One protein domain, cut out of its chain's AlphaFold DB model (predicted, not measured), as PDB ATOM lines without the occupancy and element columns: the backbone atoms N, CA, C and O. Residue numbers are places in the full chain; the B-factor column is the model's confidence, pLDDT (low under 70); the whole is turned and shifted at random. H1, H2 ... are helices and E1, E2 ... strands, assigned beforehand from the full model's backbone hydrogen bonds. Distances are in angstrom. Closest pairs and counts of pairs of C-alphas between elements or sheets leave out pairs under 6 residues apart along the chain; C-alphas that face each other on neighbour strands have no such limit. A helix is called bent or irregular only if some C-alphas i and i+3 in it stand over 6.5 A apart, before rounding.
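This is residues 44 to 203 of the 208 residues of an uncharacterized protein of Candidatus Daviesbacteria bacterium RIFOXYD1_FULL_41_10 (UniProt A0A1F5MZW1). A rounded cluster of mostly crossed helices is built round H2, with H3 running side by side with it and H8, H7 and H5 packing on it too. H1 packs on H7 and H4, and H6 crosses H1; residues 86 to 91 stick out. The printed part has 160 residues, with eight named helices and one named strand in the order H1, H2, E1, H3, H4, H5, H6, H7, H8; its class is mostly helix. It is compact, with a radius of gyration of the C-alphas of 14.9 A and spans of 42 by 40 by 37 A.

H1, residues 44 to 53, begins at C-alpha 44 at (328.270, 111.295, 273.903). H2, residues 62 to 78, measures 23.7 A from first to last C-alpha. E1, residues 81 to 83, pairs with no named strand. H3, residues 93 to 110, measures 25.7 A and is irregular, with C-alphas 94 and 97 8.0 A apart. H4 is residues 117 to 127, H5 144 to 152, H6 166 to 178, H7 181 to 191 and H8 194 to 203, ending at C-alpha 203 at (352.675, 105.057, 285.354).

H1 touches H6, closest at the C-alphas of Ala 47 and Gly 172, 4.1 A. H2 touches H3 at a shallow tilt of 20 degrees, the same way, closest at the C-alphas of Glu 63 and Glu 97, 5.6 A. H2 touches H8, closest at the C-alphas of Ala 72 and Thr 194, 5.1 A. Every O i to N i+4 pair is within hydrogen-bond range in H1, H2, H4, H5, H7 and H8, against 12 of 14 in H3 and 8 of 9 in H6.

The C-alphas farthest apart, of Trp 90 and Thr 178, are 44.0 A apart. The printed part has no cut. The links H4 to H5 and H5 to H6 are long. Residues 131 to 141 and 156 to 157 have pLDDT under 70.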
ATOM      1  N   LEU A  44     327.955 112.260 272.866       95.75
ATOM      2  CA  LEU A  44     328.270 111.295 273.903       95.75
ATOM      3  C   LEU A  44     329.778 111.181 274.122       95.75
ATOM      4  O   LEU A  44     330.211 111.257 275.271       95.75
ATOM      5  N   GLU A  45     330.575 111.067 273.058       95.94
ATOM      6  CA  GLU A  45     332.038 111.005 273.142       95.94
ATOM      7  C   GLU A  45     332.596 112.220 273.899       95.94
ATOM      8  O   GLU A  45     333.347 112.075 274.868       95.94
ATOM      9  N   ARG A  46     332.159 113.434 273.530       96.31
ATOM     10  CA  ARG A  46     332.598 114.680 274.183       96.31
ATOM     11  C   ARG A  46     332.208 114.726 275.656       96.31
ATOM     12  O   ARG A  46     333.021 115.124 276.495       96.31
ATOM     13  N   ALA A  47     330.974 114.338 275.974       97.81
ATOM     14  CA  ALA A  47     330.484 114.291 277.347       97.81
ATOM     15  C   ALA A  47     331.245 113.258 278.186       97.81
ATOM     16  O   ALA A  47     331.644 113.568 279.312       97.81
ATOM     17  N   LEU A  48     331.492 112.068 277.633       97.56
ATOM     18  CA  LEU A  48     332.268 111.004 278.259       97.56
ATOM     19  C   LEU A  48     333.690 111.483 278.553       97.56
ATOM     20  O   LEU A  48     334.114 111.454 279.703       97.56
ATOM     21  N   VAL A  49     334.409 111.982 277.544       97.06
ATOM     22  CA  VAL A  49     335.791 112.455 277.694       97.06
ATOM     23  C   VAL A  49     335.888 113.522 278.784       97.06
ATOM     24  O   VAL A  49     336.701 113.392 279.703       97.06
ATOM     25  N   ALA A  50     335.032 114.546 278.731       97.25
ATOM     26  CA  ALA A  50     335.053 115.623 279.715       97.25
ATOM     27  C   ALA A  50     334.708 115.135 281.131       97.25
ATOM     28  O   ALA A  50     335.357 115.547 282.092       97.25
ATOM     29  N   SER A  51     333.724 114.246 281.272       97.56
ATOM     30  CA  SER A  51     333.232 113.794 282.582       97.56
ATOM     31  C   SER A  51     334.135 112.747 283.233       97.56
ATOM     32  O   SER A  51     334.287 112.745 284.459       97.56
ATOM     33  N   CYS A  52     334.750 111.882 282.426       97.31
ATOM     34  CA  CYS A  52     335.639 110.817 282.874       97.31
ATOM     35  C   CYS A  52     337.051 111.339 283.160       97.31
ATOM     36  O   CYS A  52     337.603 111.068 284.225       97.31
ATOM     37  N   ILE A  53     337.643 112.104 282.237       95.75
ATOM     38  CA  ILE A  53     339.033 112.562 282.382       95.75
ATOM     39  C   ILE A  53     339.099 113.850 283.202       95.75
ATOM     40  O   ILE A  53     339.948 113.963 284.089       95.75
ATOM     41  N   ARG A  54     338.159 114.782 282.998       92.94
ATOM     42  CA  ARG A  54     338.098 116.070 283.713       92.94
ATOM     43  C   ARG A  54     339.421 116.840 283.585       92.94
ATOM     44  O   ARG A  54     340.015 116.889 282.515       92.94
ATOM     45  N   GLU A  55     339.885 117.433 284.680       91.69
ATOM     46  CA  GLU A  55     341.159 118.152 284.778       91.69
ATOM     47  C   GLU A  55     342.352 117.225 285.072       91.69
ATOM     48  O   GLU A  55     343.458 117.702 285.326       91.69
ATOM     49  N   ASN A  56     342.158 115.900 285.073       91.31
ATOM     50  CA  ASN A  56     343.261 114.975 285.306       91.31
ATOM     51  C   ASN A  56     344.221 114.958 284.117       91.31
ATOM     52  O   ASN A  56     343.828 115.104 282.958       91.31
ATOM     53  N   ARG A  57     345.490 114.671 284.416       92.69
ATOM     54  CA  ARG A  57     346.476 114.374 283.382       92.69
ATOM     55  C   ARG A  57     346.187 113.013 282.743       92.69
ATOM     56  O   ARG A  57     345.960 112.035 283.452       92.69
ATOM     57  N   CYS A  58     346.257 112.936 281.421       94.44
ATOM     58  CA  CYS A  58     345.973 111.746 280.626       94.44
ATOM     59  C   CYS A  58     347.051 111.488 279.563       94.44
ATOM     60  O   CYS A  58     347.791 112.405 279.206       94.44
ATOM     61  N   PRO A  59     347.170 110.258 279.038       94.25
ATOM     62  CA  PRO A  59     348.039 109.988 277.897       94.25
ATOM     63  C   PRO A  59     347.677 110.863 276.693       94.25
ATOM     64  O   PRO A  59     346.501 111.076 276.403       94.25
ATOM     65  N   THR A  60     348.683 111.366 275.983       93.62
ATOM     66  CA  THR A  60     348.474 112.095 274.716       93.62
ATOM     67  C   THR A  60     348.439 111.154 273.517       93.62
ATOM     68  O   THR A  60     347.804 111.467 272.514       93.62
ATOM     69  N   ILE A  61     349.040 109.971 273.659       92.88
ATOM     70  CA  ILE A  61     348.973 108.863 272.703       92.88
ATOM     71  C   ILE A  61     347.560 108.261 272.733       92.88
ATOM     72  O   ILE A  61     347.071 107.871 273.798       92.88
ATOM     73  N   ALA A  62     346.906 108.208 271.572       93.31
ATOM     74  CA  ALA A  62     345.476 107.929 271.445       93.31
ATOM     75  C   ALA A  62     345.092 106.512 271.890       93.31
ATOM     76  O   ALA A  62     344.089 106.336 272.576       93.31
ATOM     77  N   GLU A  63     345.924 105.522 271.586       93.06
ATOM     78  CA  GLU A  63     345.769 104.121 271.980       93.06
ATOM     79  C   GLU A  63     345.725 103.979 273.507       93.06
ATOM     80  O   GLU A  63     344.935 103.215 274.058       93.06
ATOM     81  N   TRP A  64     346.543 104.760 274.215       94.81
ATOM     82  CA  TRP A  64     346.575 104.748 275.676       94.81
ATOM     83  C   TRP A  64     345.412 105.522 276.292       94.81
ATOM     84  O   TRP A  64     344.909 105.120 277.342       94.81
ATOM     85  N   ALA A  65     344.949 106.600 275.657       95.44
ATOM     86  CA  ALA A  65     343.720 107.281 276.066       95.44
ATOM     87  C   ALA A  65     342.485 106.383 275.863       95.44
ATOM     88  O   ALA A  65     341.635 106.294 276.753       95.44
ATOM     89  N   HIS A  66     342.438 105.652 274.744       95.88
ATOM     90  CA  HIS A  66     341.435 104.625 274.458       95.88
ATOM     91  C   HIS A  66     341.453 103.546 275.538       95.88
ATOM     92  O   HIS A  66     340.420 103.300 276.159       95.88
ATOM     93  N   PHE A  67     342.623 102.980 275.848       96.44
ATOM     94  CA  PHE A  67     342.797 102.003 276.928       96.44
ATOM     95  C   PHE A  67     342.295 102.524 278.284       96.44
ATOM     96  O   PHE A  67     341.675 101.780 279.042       96.44
ATOM     97  N   CYS A  68     342.513 103.806 278.600       96.88
ATOM     98  CA  CYS A  68     342.029 104.389 279.853       96.88
ATOM     99  C   CYS A  68     340.500 104.393 279.935       96.88
ATOM    100  O   CYS A  68     339.937 103.979 280.950       96.88
ATOM    101  N   LEU A  69     339.827 104.881 278.888       97.75
ATOM    102  CA  LEU A  69     338.370 104.998 278.879       97.75
ATOM    103  C   LEU A  69     337.696 103.637 278.719       97.75
ATOM    104  O   LEU A  69     336.831 103.298 279.522       97.75
ATOM    105  N   SER A  70     338.134 102.821 277.762       97.00
ATOM    106  CA  SER A  70     337.629 101.453 277.593       97.00
ATOM    107  C   SER A  70     337.883 100.600 278.839       97.00
ATOM    108  O   SER A  70     336.987  99.892 279.293       97.00
ATOM    109  N   GLY A  71     339.049 100.730 279.474       97.62
ATOM    110  CA  GLY A  71     339.346 100.064 280.737       97.62
ATOM    111  C   GLY A  71     338.484 100.548 281.899       97.62
ATOM    112  O   GLY A  71     338.107  99.742 282.750       97.62
ATOM    113  N   ALA A  72     338.102 101.828 281.924       98.12
ATOM    114  CA  ALA A  72     337.160 102.350 282.911       98.12
ATOM    115  C   ALA A  72     335.746 101.795 282.676       98.12
ATOM    116  O   ALA A  72     335.049 101.478 283.639       98.12
ATOM    117  N   VAL A  73     335.348 101.604 281.413       98.12
ATOM    118  CA  VAL A  73     334.096 100.920 281.053       98.12
ATOM    119  C   VAL A  73     334.140  99.451 281.484       98.12
ATOM    120  O   VAL A  73     333.205  98.976 282.122       98.12
ATOM    121  N   VAL A  74     335.243  98.737 281.237       97.69
ATOM    122  CA  VAL A  74     335.427  97.356 281.723       97.69
ATOM    123  C   VAL A  74     335.347  97.290 283.250       97.69
ATOM    124  O   VAL A  74     334.707  96.386 283.791       97.69
ATOM    125  N   ALA A  75     335.959  98.245 283.951       97.56
ATOM    126  CA  ALA A  75     335.899  98.324 285.404       97.56
ATOM    127  C   ALA A  75     334.475  98.589 285.909       97.56
ATOM    128  O   ALA A  75     334.053  97.921 286.849       97.56
ATOM    129  N   ALA A  76     333.713  99.464 285.247       97.62
ATOM    130  CA  ALA A  76     332.300  99.682 285.550       97.62
ATOM    131  C   ALA A  76     331.462  98.406 285.354       97.62
ATOM    132  O   ALA A  76     330.627  98.084 286.194       97.62
ATOM    133  N   LEU A  77     331.720  97.651 284.281       96.88
ATOM    134  CA  LEU A  77     330.997  96.417 283.960       96.88
ATOM    135  C   LEU A  77     331.351  95.245 284.888       96.88
ATOM    136  O   LEU A  77     330.488  94.436 285.215       96.88
ATOM    137  N   ARG A  78     332.624  95.106 285.288       94.94
ATOM    138  CA  ARG A  78     333.142  93.889 285.953       94.94
ATOM    139  C   ARG A  78     333.656  94.094 287.375       94.94
ATOM    140  O   ARG A  78     334.032  93.112 288.018       94.94
ATOM    141  N   GLY A  79     333.792  95.337 287.828       94.06
ATOM    142  CA  GLY A  79     334.510  95.678 289.059       94.06
ATOM    143  C   GLY A  79     336.010  95.360 289.008       94.06
ATOM    144  O   GLY A  79     336.624  95.141 290.052       94.06
ATOM    145  N   LYS A  80     336.606  95.262 287.808       96.12
ATOM    146  CA  LYS A  80     338.028  94.930 287.619       96.12
ATOM    147  C   LYS A  80     338.719  95.878 286.650       96.12
ATOM    148  O   LYS A  80     338.236  96.080 285.541       96.12
ATOM    149  N   TYR A  81     339.890  96.366 287.037       97.19
ATOM    150  CA  TYR A  81     340.727  97.223 286.201       97.19
ATOM    151  C   TYR A  81     341.592  96.389 285.265       97.19
ATOM    152  O   TYR A  81     342.238  95.431 285.698       97.19
ATOM    153  N   ILE A  82     341.631  96.754 283.988       96.12
ATOM    154  CA  ILE A  82     342.546  96.113 283.045       96.12
ATOM    155  C   ILE A  82     343.963  96.657 283.240       96.12
ATOM    156  O   ILE A  82     344.152  97.849 283.470       96.12
ATOM    157  N   VAL A  83     344.963  95.782 283.161       95.12
ATOM    158  CA  VAL A  83     346.381  96.161 283.260       95.12
ATOM    159  C   VAL A  83     347.183  95.546 282.111       95.12
ATOM    160  O   VAL A  83     346.873  94.420 281.706       95.12
ATOM    161  N   PRO A  84     348.208  96.240 281.579       92.69
ATOM    162  CA  PRO A  84     349.117  95.663 280.591       92.69
ATOM    163  C   PRO A  84     349.825  94.401 281.121       92.69
ATOM    164  O   PRO A  84     350.023  94.278 282.335       92.69
ATOM    165  N   PRO A  85     350.217  93.457 280.249       91.19
ATOM    166  CA  PRO A  85     351.047  92.325 280.642       91.19
ATOM    167  C   PRO A  85     352.460  92.784 281.035       91.19
ATOM    168  O   PRO A  85     353.032  93.671 280.410       91.19
ATOM    169  N   GLU A  86     353.053  92.143 282.045       88.31
ATOM    170  CA  GLU A  86     354.459  92.337 282.415       88.31
ATOM    171  C   GLU A  86     355.173  90.970 282.455       88.31
ATOM    172  O   GLU A  86     354.776  90.108 283.247       88.31
ATOM    173  N   PRO A  87     356.213  90.735 281.625       87.00
ATOM    174  CA  PRO A  87     356.745  91.623 280.582       87.00
ATOM    175  C   PRO A  87     355.785  91.795 279.390       87.00
ATOM    176  O   PRO A  87     354.986  90.906 279.093       87.00
ATOM    177  N   GLU A  88     355.893  92.926 278.687       85.56
ATOM    178  CA  GLU A  88     355.127  93.158 277.459       85.56
ATOM    179  C   GLU A  88     355.711  92.345 276.291       85.56
ATOM    180  O   GLU A  88     356.921  92.390 276.050       85.56
ATOM    181  N   PRO A  89     354.875  91.609 275.542       88.06
ATOM    182  CA  PRO A  89     355.287  90.972 274.298       88.06
ATOM    183  C   PRO A  89     355.678  91.991 273.222       88.06
ATOM    184  O   PRO A  89     355.243  93.143 273.238       88.06
ATOM    185  N   TRP A  90     356.459  91.530 272.245       82.00
ATOM    186  CA  TRP A  90     356.811  92.312 271.059       82.00
ATOM    187  C   TRP A  90     355.550  92.846 270.345       82.00
ATOM    188  O   TRP A  90     354.580  92.107 270.190       82.00
ATOM    189  N   ASP A  91     355.565  94.122 269.939       80.31
ATOM    190  CA  ASP A  91     354.466  94.863 269.284       80.31
ATOM    191  C   ASP A  91     353.111  94.871 270.022       80.31
ATOM    192  O   ASP A  91     352.088  95.277 269.464       80.31
ATOM    193  N   TRP A  92     353.076  94.484 271.301       87.56
ATOM    194  CA  TRP A  92     351.832  94.450 272.070       87.56
ATOM    195  C   TRP A  92     351.210  95.844 272.218       87.56
ATOM    196  O   TRP A  92     350.025  96.031 271.946       87.56
ATOM    197  N   ALA A  93     352.028  96.839 272.574       85.62
ATOM    198  CA  ALA A  93     351.577  98.216 272.772       85.62
ATOM    199  C   ALA A  93     351.050  98.868 271.481       85.62
ATOM    200  O   ALA A  93     350.147  99.698 271.550       85.62
ATOM    201  N   ALA A  94     351.561  98.464 270.312       84.94
ATOM    202  CA  ALA A  94     351.062  98.931 269.015       84.94
ATOM    203  C   ALA A  94     349.646  98.408 268.707       84.94
ATOM    204  O   ALA A  94     348.922  99.002 267.921       84.94
ATOM    205  N   ASN A  95     349.233  97.316 269.358       87.50
ATOM    206  CA  ASN A  95     347.928  96.679 269.183       87.50
ATOM    207  C   ASN A  95     346.986  96.912 270.378       87.50
ATOM    208  O   ASN A  95     345.958  96.245 270.503       87.50
ATOM    209  N   LEU A  96     347.330  97.840 271.276       90.81
ATOM    210  CA  LEU A  96     346.621  98.076 272.536       90.81
ATOM    211  C   LEU A  96     345.115  98.318 272.351       90.81
ATOM    212  O   LEU A  96     344.310  97.863 273.167       90.81
ATOM    213  N   GLU A  97     344.727  98.997 271.271       90.50
ATOM    214  CA  GLU A  97     343.323  99.248 270.940       90.50
ATOM    215  C   GLU A  97     342.534  97.947 270.746       90.50
ATOM    216  O   GLU A  97     341.466  97.773 271.331       90.50
ATOM    217  N   HIS A  98     343.096  96.997 269.995       89.44
ATOM    218  CA  HIS A  98     342.484  95.697 269.726       89.44
ATOM    219  C   HIS A  98     342.347  94.862 271.002       89.44
ATOM    220  O   HIS A  98     341.296  94.269 271.251       89.44
ATOM    221  N   PHE A  99     343.372  94.864 271.859       92.00
ATOM    222  CA  PHE A  99     343.301  94.197 273.161       92.00
ATOM    223  C   PHE A  99     342.213  94.792 274.055       92.00
ATOM    224  O   PHE A  99     341.465  94.061 274.708       92.00
ATOM    225  N   SER A 100     342.122  96.120 274.075       92.94
ATOM    226  CA  SER A 100     341.122  96.840 274.860       92.94
ATOM    227  C   SER A 100     339.712  96.570 274.331       92.94
ATOM    228  O   SER A 100     338.804  96.324 275.124       92.94
ATOM    229  N   TRP A 101     339.542  96.520 273.006       91.69
ATOM    230  CA  TRP A 101     338.295  96.140 272.342       91.69
ATOM    231  C   TRP A 101     337.843  94.719 272.703       91.69
ATOM    232  O   TRP A 101     336.693  94.532 273.098       91.69
ATOM    233  N   GLU A 102     338.732  93.722 272.638       90.81
ATOM    234  CA  GLU A 102     338.373  92.333 272.965       90.81
ATOM    235  C   GLU A 102     337.858  92.182 274.395       90.81
ATOM    236  O   GLU A 102     336.849  91.513 274.642       90.81
ATOM    237  N   VAL A 103     338.540  92.822 275.346       93.75
ATOM    238  CA  VAL A 103     338.166  92.742 276.758       93.75
ATOM    239  C   VAL A 103     336.914  93.561 277.057       93.75
ATOM    240  O   VAL A 103     336.094  93.126 277.867       93.75
ATOM    241  N   LEU A 104     336.735  94.700 276.385       94.50
ATOM    242  CA  LEU A 104     335.513  95.496 276.452       94.50
ATOM    243  C   LEU A 104     334.301  94.701 275.954       94.50
ATOM    244  O   LEU A 104     333.289  94.628 276.652       94.50
ATOM    245  N   TRP A 105     334.426  94.051 274.796       92.69
ATOM    246  CA  TRP A 105     333.380  93.193 274.251       92.69
ATOM    247  C   TRP A 105     333.047  92.043 275.210       92.69
ATOM    248  O   TRP A 105     331.886  91.848 275.566       92.69
ATOM    249  N   GLU A 106     334.054  91.311 275.700       92.31
ATOM    250  CA  GLU A 106     333.835  90.212 276.651       92.31
ATOM    251  C   GLU A 106     333.164  90.689 277.952       92.31
ATOM    252  O   GLU A 106     332.324  89.981 278.514       92.31
ATOM    253  N   ALA A 107     333.539  91.873 278.446       94.69
ATOM    254  CA  ALA A 107     332.961  92.452 279.652       94.69
ATOM    255  C   ALA A 107     331.461  92.712 279.499       94.69
ATOM    256  O   ALA A 107     330.691  92.344 280.385       94.69
ATOM    257  N   ASP A 108     331.051  93.284 278.371       94.38
ATOM    258  CA  ASP A 108     329.645  93.557 278.084       94.38
ATOM    259  C   ASP A 108     328.825  92.289 277.881       94.38
ATOM    260  O   ASP A 108     327.740  92.182 278.436       94.38
ATOM    261  N   GLN A 109     329.359  91.287 277.177       91.88
ATOM    262  CA  GLN A 109     328.638  90.023 276.991       91.88
ATOM    263  C   GLN A 109     328.335  89.308 278.317       91.88
ATOM    264  O   GLN A 109     327.376  88.544 278.404       91.88
ATOM    265  N   LYS A 110     329.145  89.546 279.356       93.00
ATOM    266  CA  LYS A 110     328.944  88.969 280.692       93.00
ATOM    267  C   LYS A 110     328.025  89.794 281.587       93.00
ATOM    268  O   LYS A 110     327.430  89.215 282.492       93.00
ATOM    269  N   HIS A 111     327.942  91.101 281.357       93.81
ATOM    270  CA  HIS A 111     327.214  92.050 282.204       93.81
ATOM    271  C   HIS A 111     326.439  93.088 281.367       93.81
ATOM    272  O   HIS A 111     326.655  94.297 281.521       93.81
ATOM    273  N   PRO A 112     325.560  92.659 280.441       90.94
ATOM    274  CA  PRO A 112     324.922  93.563 279.488       90.94
ATOM    275  C   PRO A 112     323.937  94.549 280.137       90.94
ATOM    276  O   PRO A 112     323.565  95.536 279.511       90.94
ATOM    277  N   GLU A 113     323.496  94.319 281.364       94.31
ATOM    278  CA  GLU A 113     322.496  95.132 282.061       94.31
ATOM    279  C   GLU A 113     323.068  96.313 282.860       94.31
ATOM    280  O   GLU A 113     322.306  97.161 283.312       94.31
ATOM    281  N   VAL A 114     324.391  96.377 283.059       95.81
ATOM    282  CA  VAL A 114     325.017  97.340 283.991       95.81
ATOM    283  C   VAL A 114     325.036  98.772 283.451       95.81
ATOM    284  O   VAL A 114     324.936  99.726 284.220       95.81
ATOM    285  N   LEU A 115     325.184  98.932 282.138       96.56
ATOM    286  CA  LEU A 115     325.225 100.230 281.468       96.56
ATOM    287  C   LEU A 115     324.069 100.338 280.482       96.56
ATOM    288  O   LEU A 115     323.660  99.335 279.887       96.56
ATOM    289  N   ASP A 116     323.597 101.564 280.265       96.19
ATOM    290  CA  ASP A 116     322.528 101.829 279.312       96.19
ATOM    291  C   ASP A 116     322.862 101.282 277.910       96.19
ATOM    292  O   ASP A 116     323.999 101.341 277.426       96.19
ATOM    293  N   LYS A 117     321.855 100.720 277.238       94.19
ATOM    294  CA  LYS A 117     322.047 100.053 275.949       94.19
ATOM    295  C   LYS A 117     322.451 101.038 274.849       94.19
ATOM    296  O   LYS A 117     323.327 100.713 274.048       94.19
ATOM    297  N   THR A 118     321.841 102.220 274.815       93.62
ATOM    298  CA  THR A 118     322.140 103.273 273.836       93.62
ATOM    299  C   THR A 118     323.527 103.859 274.083       93.62
ATOM    300  O   THR A 118     324.290 104.029 273.131       93.62
ATOM    301  N   PHE A 119     323.898 104.065 275.350       95.56
ATOM    302  CA  PHE A 119     325.256 104.437 275.750       95.56
ATOM    303  C   PHE A 119     326.295 103.446 275.212       95.56
ATOM    304  O   PHE A 119     327.227 103.835 274.510       95.56
ATOM    305  N   LYS A 120     326.111 102.149 275.481       94.50
ATOM    306  CA  LYS A 120     327.040 101.106 275.023       94.50
ATOM    307  C   LYS A 120     327.107 100.987 273.506       94.50
ATOM    308  O   LYS A 120     328.193 100.797 272.971       94.50
ATOM    309  N   ALA A 121     325.970 101.092 272.815       92.62
ATOM    310  CA  ALA A 121     325.932 101.016 271.358       92.62
ATOM    311  C   ALA A 121     326.794 102.116 270.726       92.62
ATOM    312  O   ALA A 121     327.612 101.831 269.855       92.62
ATOM    313  N   SER A 122     326.650 103.347 271.217       93.00
ATOM    314  CA  SER A 122     327.449 104.497 270.798       93.00
ATOM    315  C   SER A 122     328.938 104.307 271.125       93.00
ATOM    316  O   SER A 122     329.779 104.372 270.230       93.00
ATOM    317  N   LEU A 123     329.263 103.916 272.368       93.62
ATOM    318  CA  LEU A 123     330.643 103.629 272.778       93.62
ATOM    319  C   LEU A 123     331.321 102.570 271.906       93.62
ATOM    320  O   LEU A 123     332.480 102.725 271.530       93.62
ATOM    321  N   PHE A 124     330.632 101.470 271.610       91.69
ATOM    322  CA  PHE A 124     331.214 100.394 270.816       91.69
ATOM    323  C   PHE A 124     331.469 100.809 269.383       91.69
ATOM    324  O   PHE A 124     332.515 100.457 268.850       91.69
ATOM    325  N   ARG A 125     330.584 101.601 268.774       88.38
ATOM    326  CA  ARG A 125     330.862 102.160 267.448       88.38
ATOM    327  C   ARG A 125     332.103 103.043 267.457       88.38
ATOM    328  O   ARG A 125     332.854 102.990 266.483       88.38
ATOM    329  N   ASP A 126     332.308 103.828 268.512       89.88
ATOM    330  CA  ASP A 126     333.410 104.789 268.581       89.88
ATOM    331  C   ASP A 126     334.751 104.182 268.980       89.88
ATOM    332  O   ASP A 126     335.777 104.669 268.510       89.88
ATOM    333  N   PHE A 127     334.755 103.118 269.786       91.38
ATOM    334  CA  PHE A 127     335.971 102.435 270.242       91.38
ATOM    335  C   PHE A 127     336.366 101.212 269.405       91.38
ATOM    336  O   PHE A 127     337.459 100.681 269.611       91.38
ATOM    337  N   LEU A 128     335.509 100.747 268.489       89.06
ATOM    338  CA  LEU A 128     335.809  99.631 267.589       89.06
ATOM    339  C   LEU A 128     336.967 100.000 266.638       89.06
ATOM    340  O   LEU A 128     336.838 100.980 265.892       89.06
ATOM    341  N   PRO A 129     338.057  99.207 266.588       85.56
ATOM    342  CA  PRO A 129     339.112  99.386 265.595       85.56
ATOM    343  C   PRO A 129     338.552  99.303 264.171       85.56
ATOM    344  O   PRO A 129     337.882  98.331 263.804       85.56
ATOM    345  N   ARG A 130     338.809 100.323 263.345       75.50
ATOM    346  CA  ARG A 130     338.213 100.403 262.000       75.50
ATOM    347  C   ARG A 130     338.843  99.452 260.989       75.50
ATOM    348  O   ARG A 130     338.198  99.181 259.978       75.50
ATOM    349  N   GLU A 131     340.015  98.879 261.268       67.88
ATOM    350  CA  GLU A 131     340.703  97.967 260.336       67.88
ATOM    351  C   GLU A 131     339.857  96.714 260.096       67.88
ATOM    352  O   GLU A 131     339.864  96.092 259.035       67.88
ATOM    353  N   HIS A 132     339.043  96.400 261.099       59.19
ATOM    354  CA  HIS A 132     338.093  95.320 261.078       59.19
ATOM    355  C   HIS A 132     336.641  95.796 260.990       59.19
ATOM    356  O   HIS A 132     335.744  95.066 261.382       59.19
ATOM    357  N   TYR A 133     336.374  97.010 260.508       59.41
ATOM    358  CA  TYR A 133     335.012  97.486 260.230       59.41
ATOM    359  C   TYR A 133     334.877  98.155 258.855       59.41
ATOM    360  O   TYR A 133     333.797  98.152 258.264       59.41
ATOM    361  N   ALA A 134     335.960  98.711 258.320       53.47
ATOM    362  CA  ALA A 134     335.959  99.383 257.034       53.47
ATOM    363  C   ALA A 134     335.955  98.385 255.857       53.47
ATOM    364  O   ALA A 134     336.485  97.276 255.984       53.47
ATOM    365  N   PRO A 135     335.362  98.750 254.703       53.22
ATOM    366  CA  PRO A 135     335.489  97.955 253.487       53.22
ATOM    367  C   PRO A 135     336.974  97.800 253.105       53.22
ATOM    368  O   PRO A 135     337.754  98.726 253.342       53.22
ATOM    369  N   PRO A 136     337.367  96.671 252.482       55.03
ATOM    370  CA  PRO A 136     338.766  96.385 252.143       55.03
ATOM    371  C   PRO A 136     339.461  97.471 251.307       55.03
ATOM    372  O   PRO A 136     340.684  97.557 251.330       55.03
ATOM    373  N   ASP A 137     338.699  98.315 250.607       54.50
ATOM    374  CA  ASP A 137     339.219  99.392 249.758       54.50
ATOM    375  C   ASP A 137     339.698 100.627 250.548       54.50
ATOM    376  O   ASP A 137     340.485 101.424 250.038       54.50
ATOM    377  N   HIS A 138     339.251 100.791 251.798       49.50
ATOM    378  CA  HIS A 138     339.632 101.907 252.669       49.50
ATOM    379  C   HIS A 138     339.855 101.437 254.114       49.50
ATOM    380  O   HIS A 138     339.091 101.817 255.004       49.50
ATOM    381  N   PRO A 139     340.885 100.609 254.377       56.28
ATOM    382  CA  PRO A 139     341.175 100.146 255.723       56.28
ATOM    383  C   PRO A 139     341.690 101.323 256.559       56.28
ATOM    384  O   PRO A 139     342.816 101.786 256.393       56.28
ATOM    385  N   TYR A 140     340.853 101.835 257.455       63.06
ATOM    386  CA  TYR A 140     341.301 102.759 258.495       63.06
ATOM    387  C   TYR A 140     341.843 101.933 259.654       63.06
ATOM    388  O   TYR A 140     341.135 101.063 260.129       63.06
ATOM    389  N   SER A 141     343.053 102.197 260.141       69.50
ATOM    390  CA  SER A 141     343.664 101.386 261.209       69.50
ATOM    391  C   SER A 141     343.258 101.786 262.633       69.50
ATOM    392  O   SER A 141     343.695 101.151 263.584       69.50
ATOM    393  N   MET A 142     342.457 102.843 262.797       84.44
ATOM    394  CA  MET A 142     342.145 103.451 264.097       84.44
ATOM    395  C   MET A 142     340.642 103.626 264.292       84.44
ATOM    396  O   MET A 142     339.920 103.862 263.321       84.44
ATOM    397  N   SER A 143     340.161 103.537 265.532       90.12
ATOM    398  CA  SER A 143     338.768 103.868 265.859       90.12
ATOM    399  C   SER A 143     338.434 105.354 265.652       90.12
ATOM    400  O   SER A 143     339.325 106.206 265.553       90.12
ATOM    401  N   ASN A 144     337.135 105.686 265.621       89.94
ATOM    402  CA  ASN A 144     336.696 107.089 265.585       89.94
ATOM    403  C   ASN A 144     337.236 107.858 266.787       89.94
ATOM    404  O   ASN A 144     337.730 108.972 266.622       89.94
ATOM    405  N   PHE A 145     337.186 107.246 267.974       93.75
ATOM    406  CA  PHE A 145     337.680 107.869 269.189       93.75
ATOM    407  C   PHE A 145     339.144 108.278 269.042       93.75
ATOM    408  O   PHE A 145     339.496 109.409 269.364       93.75
ATOM    409  N   GLN A 146     340.008 107.396 268.530       93.31
ATOM    410  CA  GLN A 146     341.420 107.734 268.339       93.31
ATOM    411  C   GLN A 146     341.606 108.878 267.345       93.31
ATOM    412  O   GLN A 146     342.374 109.810 267.604       93.31
ATOM    413  N   GLN A 147     340.869 108.840 266.235       91.75
ATOM    414  CA  GLN A 147     340.898 109.905 265.243       91.75
ATOM    415  C   GLN A 147     340.477 111.247 265.865       91.75
ATOM    416  O   GLN A 147     341.153 112.261 265.677       91.75
ATOM    417  N   CYS A 148     339.395 111.271 266.640       92.25
ATOM    418  CA  CYS A 148     338.926 112.465 267.332       92.25
ATOM    419  C   CYS A 148     339.919 112.919 268.411       92.25
ATOM    420  O   CYS A 148     340.214 114.114 268.500       92.25
ATOM    421  N   TRP A 149     340.481 111.977 269.179       94.62
ATOM    422  CA  TRP A 149     341.513 112.210 270.186       94.62
ATOM    423  C   TRP A 149     342.658 113.025 269.603       94.62
ATOM    424  O   TRP A 149     342.843 114.171 270.006       94.62
ATOM    425  N   ILE A 150     343.340 112.497 268.585       91.75
ATOM    426  CA  ILE A 150     344.511 113.123 267.949       91.75
ATOM    427  C   ILE A 150     344.212 114.555 267.484       91.75
ATOM    428  O   ILE A 150     345.029 115.459 267.659       91.75
ATOM    429  N   ASN A 151     343.029 114.778 266.911       89.75
ATOM    430  CA  ASN A 151     342.707 116.043 266.260       89.75
ATOM    431  C   ASN A 151     342.176 117.117 267.222       89.75
ATOM    432  O   ASN A 151     342.393 118.315 266.996       89.75
ATOM    433  N   PHE A 152     341.463 116.731 268.285       91.38
ATOM    434  CA  PHE A 152     340.614 117.676 269.016       91.38
ATOM    435  C   PHE A 152     340.900 117.821 270.505       91.38
ATOM    436  O   PHE A 152     340.598 118.899 271.031       91.38
ATOM    437  N   TYR A 153     341.432 116.798 271.179       91.69
ATOM    438  CA  TYR A 153     341.408 116.753 272.646       91.69
ATOM    439  C   TYR A 153     342.718 117.168 273.324       91.69
ATOM    440  O   TYR A 153     342.648 118.096 274.137       91.69
ATOM    441  N   PRO A 154     343.891 116.569 273.032       90.88
ATOM    442  CA  PRO A 154     345.146 116.971 273.648       90.88
ATOM    443  C   PRO A 154     345.520 118.403 273.285       90.88
ATOM    444  O   PRO A 154     345.284 118.874 272.163       90.88
ATOM    445  N   ASP A 155     346.137 119.100 274.231       85.94
ATOM    446  CA  ASP A 155     346.844 120.337 273.918       85.94
ATOM    447  C   ASP A 155     347.999 120.058 272.930       85.94
ATOM    448  O   ASP A 155     348.524 118.946 272.857       85.94
ATOM    449  N   THR A 156     348.372 121.035 272.111       65.94
ATOM    450  CA  THR A 156     349.288 120.828 270.972       65.94
ATOM    451  C   THR A 156     350.767 120.757 271.356       65.94
ATOM    452  O   THR A 156     351.590 120.397 270.519       65.94
ATOM    453  N   LEU A 157     351.125 121.087 272.602       68.06
ATOM    454  CA  LEU A 157     352.514 121.235 273.070       68.06
ATOM    455  C   LEU A 157     352.894 120.229 274.171       68.06
ATOM    456  O   LEU A 157     353.606 120.574 275.111       68.06
ATOM    457  N   MET A 158     352.373 119.004 274.111       72.75
ATOM    458  CA  MET A 158     352.438 118.069 275.240       72.75
ATOM    459  C   MET A 158     353.417 116.911 275.046       72.75
ATOM    460  O   MET A 158     353.531 116.354 273.958       72.75
ATOM    461  N   ASP A 159     354.047 116.499 276.152       86.19
ATOM    462  CA  ASP A 159     354.738 115.211 276.289       86.19
ATOM    463  C   ASP A 159     353.754 114.025 276.183       86.19
ATOM    464  O   ASP A 159     352.551 114.197 276.000       86.19
ATOM    465  N   SER A 160     354.232 112.789 276.378       89.19
ATOM    466  CA  SER A 160     353.400 111.569 276.390       89.19
ATOM    467  C   SER A 160     352.263 111.566 277.432       89.19
ATOM    468  O   SER A 160     351.377 110.715 277.368       89.19
ATOM    469  N   ILE A 161     352.267 112.506 278.390       93.44
ATOM    470  CA  ILE A 161     351.181 112.743 279.351       93.44
ATOM    471  C   ILE A 161     350.828 114.230 279.368       93.44
ATOM    472  O   ILE A 161     351.681 115.076 279.650       93.44
ATOM    473  N   GLY A 162     349.545 114.537 279.227       92.25
ATOM    474  CA  GLY A 162     349.057 115.894 279.119       92.25
ATOM    475  C   GLY A 162     347.665 116.165 279.679       92.25
ATOM    476  O   GLY A 162     347.149 115.371 280.447       92.25
ATOM    477  N   ASN A 163     347.097 117.316 279.333       93.12
ATOM    478  CA  ASN A 163     345.777 117.791 279.717       93.12
ATOM    479  C   ASN A 163     344.885 117.839 278.474       93.12
ATOM    480  O   ASN A 163     345.359 118.055 277.354       93.12
ATOM    481  N   ILE A 164     343.578 117.720 278.684       93.62
ATOM    482  CA  ILE A 164     342.596 118.020 277.644       93.62
ATOM    483  C   ILE A 164     342.475 119.540 277.496       93.62
ATOM    484  O   ILE A 164     342.461 120.275 278.487       93.62
ATOM    485  N   ARG A 165     342.327 120.023 276.258       94.38
ATOM    486  CA  ARG A 165     342.034 121.434 275.970       94.38
ATOM    487  C   ARG A 165     340.818 121.906 276.768       94.38
ATOM    488  O   ARG A 165     339.728 121.344 276.654       94.38
ATOM    489  N   LEU A 166     340.961 123.021 277.486       94.19
ATOM    490  CA  LEU A 166     339.899 123.578 278.335       94.19
ATOM    491  C   LEU A 166     338.579 123.820 277.580       94.19
ATOM    492  O   LEU A 166     337.499 123.637 278.140       94.19
ATOM    493  N   ALA A 167     338.655 124.218 276.306       95.19
ATOM    494  CA  ALA A 167     337.474 124.398 275.465       95.19
ATOM    495  C   ALA A 167     336.659 123.099 275.324       95.19
ATOM    496  O   ALA A 167     335.435 123.145 275.421       95.19
ATOM    497  N   ARG A 168     337.332 121.948 275.182       95.00
ATOM    498  CA  ARG A 168     336.690 120.631 275.064       95.00
ATOM    499  C   ARG A 168     336.104 120.148 276.381       95.00
ATOM    500  O   ARG A 168     335.003 119.612 276.372       95.00
ATOM    501  N   LEU A 169     336.768 120.418 277.507       95.81
ATOM    502  CA  LEU A 169     336.194 120.141 278.829       95.81
ATOM    503  C   LEU A 169     334.892 120.921 279.045       95.81
ATOM    504  O   LEU A 169     333.865 120.338 279.377       95.81
ATOM    505  N   LYS A 170     334.905 122.235 278.786       96.88
ATOM    506  CA  LYS A 170     333.714 123.088 278.937       96.88
ATOM    507  C   LYS A 170     332.571 122.660 278.023       96.88
ATOM    508  O   LYS A 170     331.417 122.668 278.444       96.88
ATOM    509  N   GLU A 171     332.885 122.333 276.775       96.69
ATOM    510  CA  GLU A 171     331.917 121.841 275.799       96.69
ATOM    511  C   GLU A 171     331.295 120.515 276.254       96.69
ATOM    512  O   GLU A 171     330.073 120.429 276.375       96.69
ATOM    513  N   GLY A 172     332.119 119.522 276.594       97.69
ATOM    514  CA  GLY A 172     331.649 118.216 277.043       97.69
ATOM    515  C   GLY A 172     330.825 118.287 278.329       97.69
ATOM    516  O   GLY A 172     329.783 117.646 278.408       97.69
ATOM    517  N   CYS A 173     331.198 119.131 279.299       97.56
ATOM    518  CA  CYS A 173     330.387 119.339 280.505       97.56
ATOM    519  C   CYS A 173     329.008 119.941 280.194       97.56
ATOM    520  O   CYS A 173     328.022 119.559 280.820       97.56
ATOM    521  N   LYS A 174     328.911 120.870 279.233       98.25
ATOM    522  CA  LYS A 174     327.610 121.414 278.808       98.25
ATOM    523  C   LYS A 174     326.753 120.340 278.149       98.25
ATOM    524  O   LYS A 174     325.583 120.225 278.493       98.25
ATOM    525  N   ILE A 175     327.342 119.553 277.248       98.06
ATOM    526  CA  ILE A 175     326.646 118.460 276.561       98.06
ATOM    527  C   ILE A 175     326.171 117.414 277.570       98.06
ATOM    528  O   ILE A 175     325.011 117.013 277.522       98.06
ATOM    529  N   PHE A 176     327.021 117.040 278.532       98.12
ATOM    530  CA  PHE A 176     326.684 116.083 279.583       98.12
ATOM    531  C   PHE A 176     325.376 116.449 280.283       98.12
ATOM    532  O   PHE A 176     324.522 115.591 280.449       98.12
ATOM    533  N   LEU A 177     325.163 117.726 280.619       97.56
ATOM    534  CA  LEU A 177     323.941 118.183 281.289       97.56
ATOM    535  C   LEU A 177     322.669 118.065 280.434       97.56
ATOM    536  O   LEU A 177     321.576 118.089 280.996       97.56
ATOM    537  N   THR A 178     322.800 117.947 279.112       97.00
ATOM    538  CA  THR A 178     321.672 117.800 278.175       97.00
ATOM    539  C   THR A 178     321.336 116.347 277.844       97.00
ATOM    540  O   THR A 178     320.310 116.092 277.218       97.00
ATOM    541  N   LEU A 179     322.185 115.396 278.246       96.50
ATOM    542  CA  LEU A 179     321.957 113.978 277.992       96.50
ATOM    543  C   LEU A 179     320.849 113.411 278.901       96.50
ATOM    544  O   LEU A 179     320.677 113.894 280.028       96.50
ATOM    545  N   PRO A 180     320.136 112.357 278.453       96.62
ATOM    546  CA  PRO A 180     319.185 111.625 279.288       96.62
ATOM    547  C   PRO A 180     319.808 111.137 280.602       96.62
ATOM    548  O   PRO A 180     321.013 110.878 280.677       96.62
ATOM    549  N   GLU A 181     318.995 111.005 281.650       97.69
ATOM    550  CA  GLU A 181     319.467 110.651 282.994       97.69
ATOM    551  C   GLU A 181     320.175 109.292 283.029       97.69
ATOM    552  O   GLU A 181     321.231 109.172 283.644       97.69
ATOM    553  N   GLU A 182     319.666 108.311 282.294       97.12
ATOM    554  CA  GLU A 182     320.199 106.950 282.200       97.12
ATOM    555  C   GLU A 182     321.595 106.927 281.554       97.12
ATOM    556  O   GLU A 182     322.503 106.201 281.980       97.12
ATOM    557  N   ILE A 183     321.798 107.790 280.555       97.50
ATOM    558  CA  ILE A 183     323.087 107.980 279.887       97.50
ATOM    559  C   ILE A 183     324.072 108.667 280.830       97.50
ATOM    560  O   ILE A 183     325.211 108.216 280.972       97.50
ATOM    561  N   ARG A 184     323.641 109.737 281.511       98.12
ATOM    562  CA  ARG A 184     324.480 110.441 282.493       98.12
ATOM    563  C   ARG A 184     324.892 109.517 283.634       98.12
ATOM    564  O   ARG A 184     326.068 109.496 283.979       98.12
ATOM    565  N   ALA A 185     323.974 108.697 284.143       98.38
ATOM    566  CA  ALA A 185     324.259 107.698 285.166       98.38
ATOM    567  C   ALA A 185     325.306 106.673 284.699       98.38
ATOM    568  O   ALA A 185     326.208 106.324 285.463       98.38
ATOM    569  N   SER A 186     325.237 106.239 283.434       98.44
ATOM    570  CA  SER A 186     326.242 105.350 282.833       98.44
ATOM    571  C   SER A 186     327.618 106.027 282.732       98.44
ATOM    572  O   SER A 186     328.623 105.437 283.130       98.44
ATOM    573  N   ILE A 187     327.674 107.286 282.281       98.50
ATOM    574  CA  ILE A 187     328.915 108.082 282.247       98.50
ATOM    575  C   ILE A 187     329.485 108.263 283.658       98.50
ATOM    576  O   ILE A 187     330.678 108.049 283.862       98.50
ATOM    577  N   ASP A 188     328.656 108.624 284.637       98.56
ATOM    578  CA  ASP A 188     329.081 108.823 286.024       98.56
ATOM    579  C   ASP A 188     329.619 107.530 286.642       98.56
ATOM    580  O   ASP A 188     330.593 107.564 287.399       98.56
ATOM    581  N   LEU A 189     329.026 106.379 286.307       98.25
ATOM    582  CA  LEU A 189     329.533 105.079 286.733       98.25
ATOM    583  C   LEU A 189     330.932 104.816 286.161       98.25
ATOM    584  O   LEU A 189     331.839 104.472 286.917       98.25
ATOM    585  N   VAL A 190     331.139 105.051 284.863       98.44
ATOM    586  CA  VAL A 190     332.456 104.914 284.212       98.44
ATOM    587  C   VAL A 190     333.473 105.904 284.794       98.44
ATOM    588  O   VAL A 190     334.604 105.526 285.106       98.44
ATOM    589  N   ALA A 191     333.067 107.157 285.015       98.00
ATOM    590  CA  ALA A 191     333.923 108.228 285.521       98.00
ATOM    591  C   ALA A 191     334.521 107.930 286.906       98.00
ATOM    592  O   ALA A 191     335.631 108.375 287.197       98.00
ATOM    593  N   LYS A 192     333.843 107.137 287.749       97.50
ATOM    594  CA  LYS A 192     334.386 106.692 289.049       97.50
ATOM    595  C   LYS A 192     335.668 105.868 288.904       97.50
ATOM    596  O   LYS A 192     336.520 105.913 289.789       97.50
ATOM    597  N   HIS A 193     335.817 105.143 287.798       97.88
ATOM    598  CA  HIS A 193     336.946 104.243 287.554       97.88
ATOM    599  C   HIS A 193     338.076 104.890 286.748       97.88
ATOM    600  O   HIS A 193     339.215 104.414 286.781       97.88
ATOM    601  N   THR A 194     337.791 105.989 286.046       97.56
ATOM    602  CA  THR A 194     338.755 106.645 285.157       97.56
ATOM    603  C   THR A 194     340.034 107.110 285.861       97.56
ATOM    604  O   THR A 194     341.101 106.843 285.312       97.56
ATOM    605  N   PRO A 195     340.016 107.714 287.068       96.88
ATOM    606  CA  PRO A 195     341.253 108.134 287.735       96.88
ATOM    607  C   PRO A 195     342.240 106.984 287.980       96.88
ATOM    608  O   PRO A 195     343.439 107.143 287.767       96.88
ATOM    609  N   THR A 196     341.743 105.807 288.376       96.81
ATOM    610  CA  THR A 196     342.583 104.616 288.577       96.81
ATOM    611  C   THR A 196     343.169 104.128 287.251       96.81
ATOM    612  O   THR A 196     344.359 103.831 287.180       96.81
ATOM    613  N   MET A 197     342.366 104.094 286.184       97.31
ATOM    614  CA  MET A 197     342.838 103.709 284.849       97.31
ATOM    615  C   MET A 197     343.870 104.684 284.273       97.31
ATOM    616  O   MET A 197     344.858 104.249 283.677       97.31
ATOM    617  N   LEU A 198     343.685 105.988 284.495       96.25
ATOM    618  CA  LEU A 198     344.660 107.012 284.125       96.25
ATOM    619  C   LEU A 198     345.986 106.807 284.863       96.25
ATOM    620  O   LEU A 198     347.041 106.914 284.245       96.25
ATOM    621  N   GLU A 199     345.971 106.473 286.154       95.19
ATOM    622  CA  GLU A 199     347.210 106.185 286.886       95.19
ATOM    623  C   GLU A 199     347.899 104.916 286.357       95.19
ATOM    624  O   GLU A 199     349.108 104.939 286.121       95.19
ATOM    625  N   ILE A 200     347.143 103.847 286.065       94.44
ATOM    626  CA  ILE A 200     347.682 102.628 285.433       94.44
ATOM    627  C   ILE A 200     348.406 102.982 284.130       94.44
ATOM    628  O   ILE A 200     349.581 102.642 283.972       94.44
ATOM    629  N   ALA A 201     347.748 103.705 283.222       93.62
ATOM    630  CA  ALA A 201     348.333 104.062 281.933       93.62
ATOM    631  C   ALA A 201     349.513 105.033 282.075       93.62
ATOM    632  O   ALA A 201     350.568 104.839 281.473       93.62
ATOM    633  N   THR A 202     349.370 106.074 282.897       92.31
ATOM    634  CA  THR A 202     350.397 107.115 283.023       92.31
ATOM    635  C   THR A 202     351.645 106.642 283.765       92.31
ATOM    636  O   THR A 202     352.744 107.107 283.452       92.31
ATOM    637  N   SER A 203     351.525 105.667 284.673       90.12
ATOM    638  CA  SER A 203     352.675 105.057 285.354       90.12
ATOM    639  C   SER A 203     353.713 104.487 284.377       90.12
ATOM    640  O   SER A 203     354.909 104.499 284.671       90.12
TER     641      SER A 203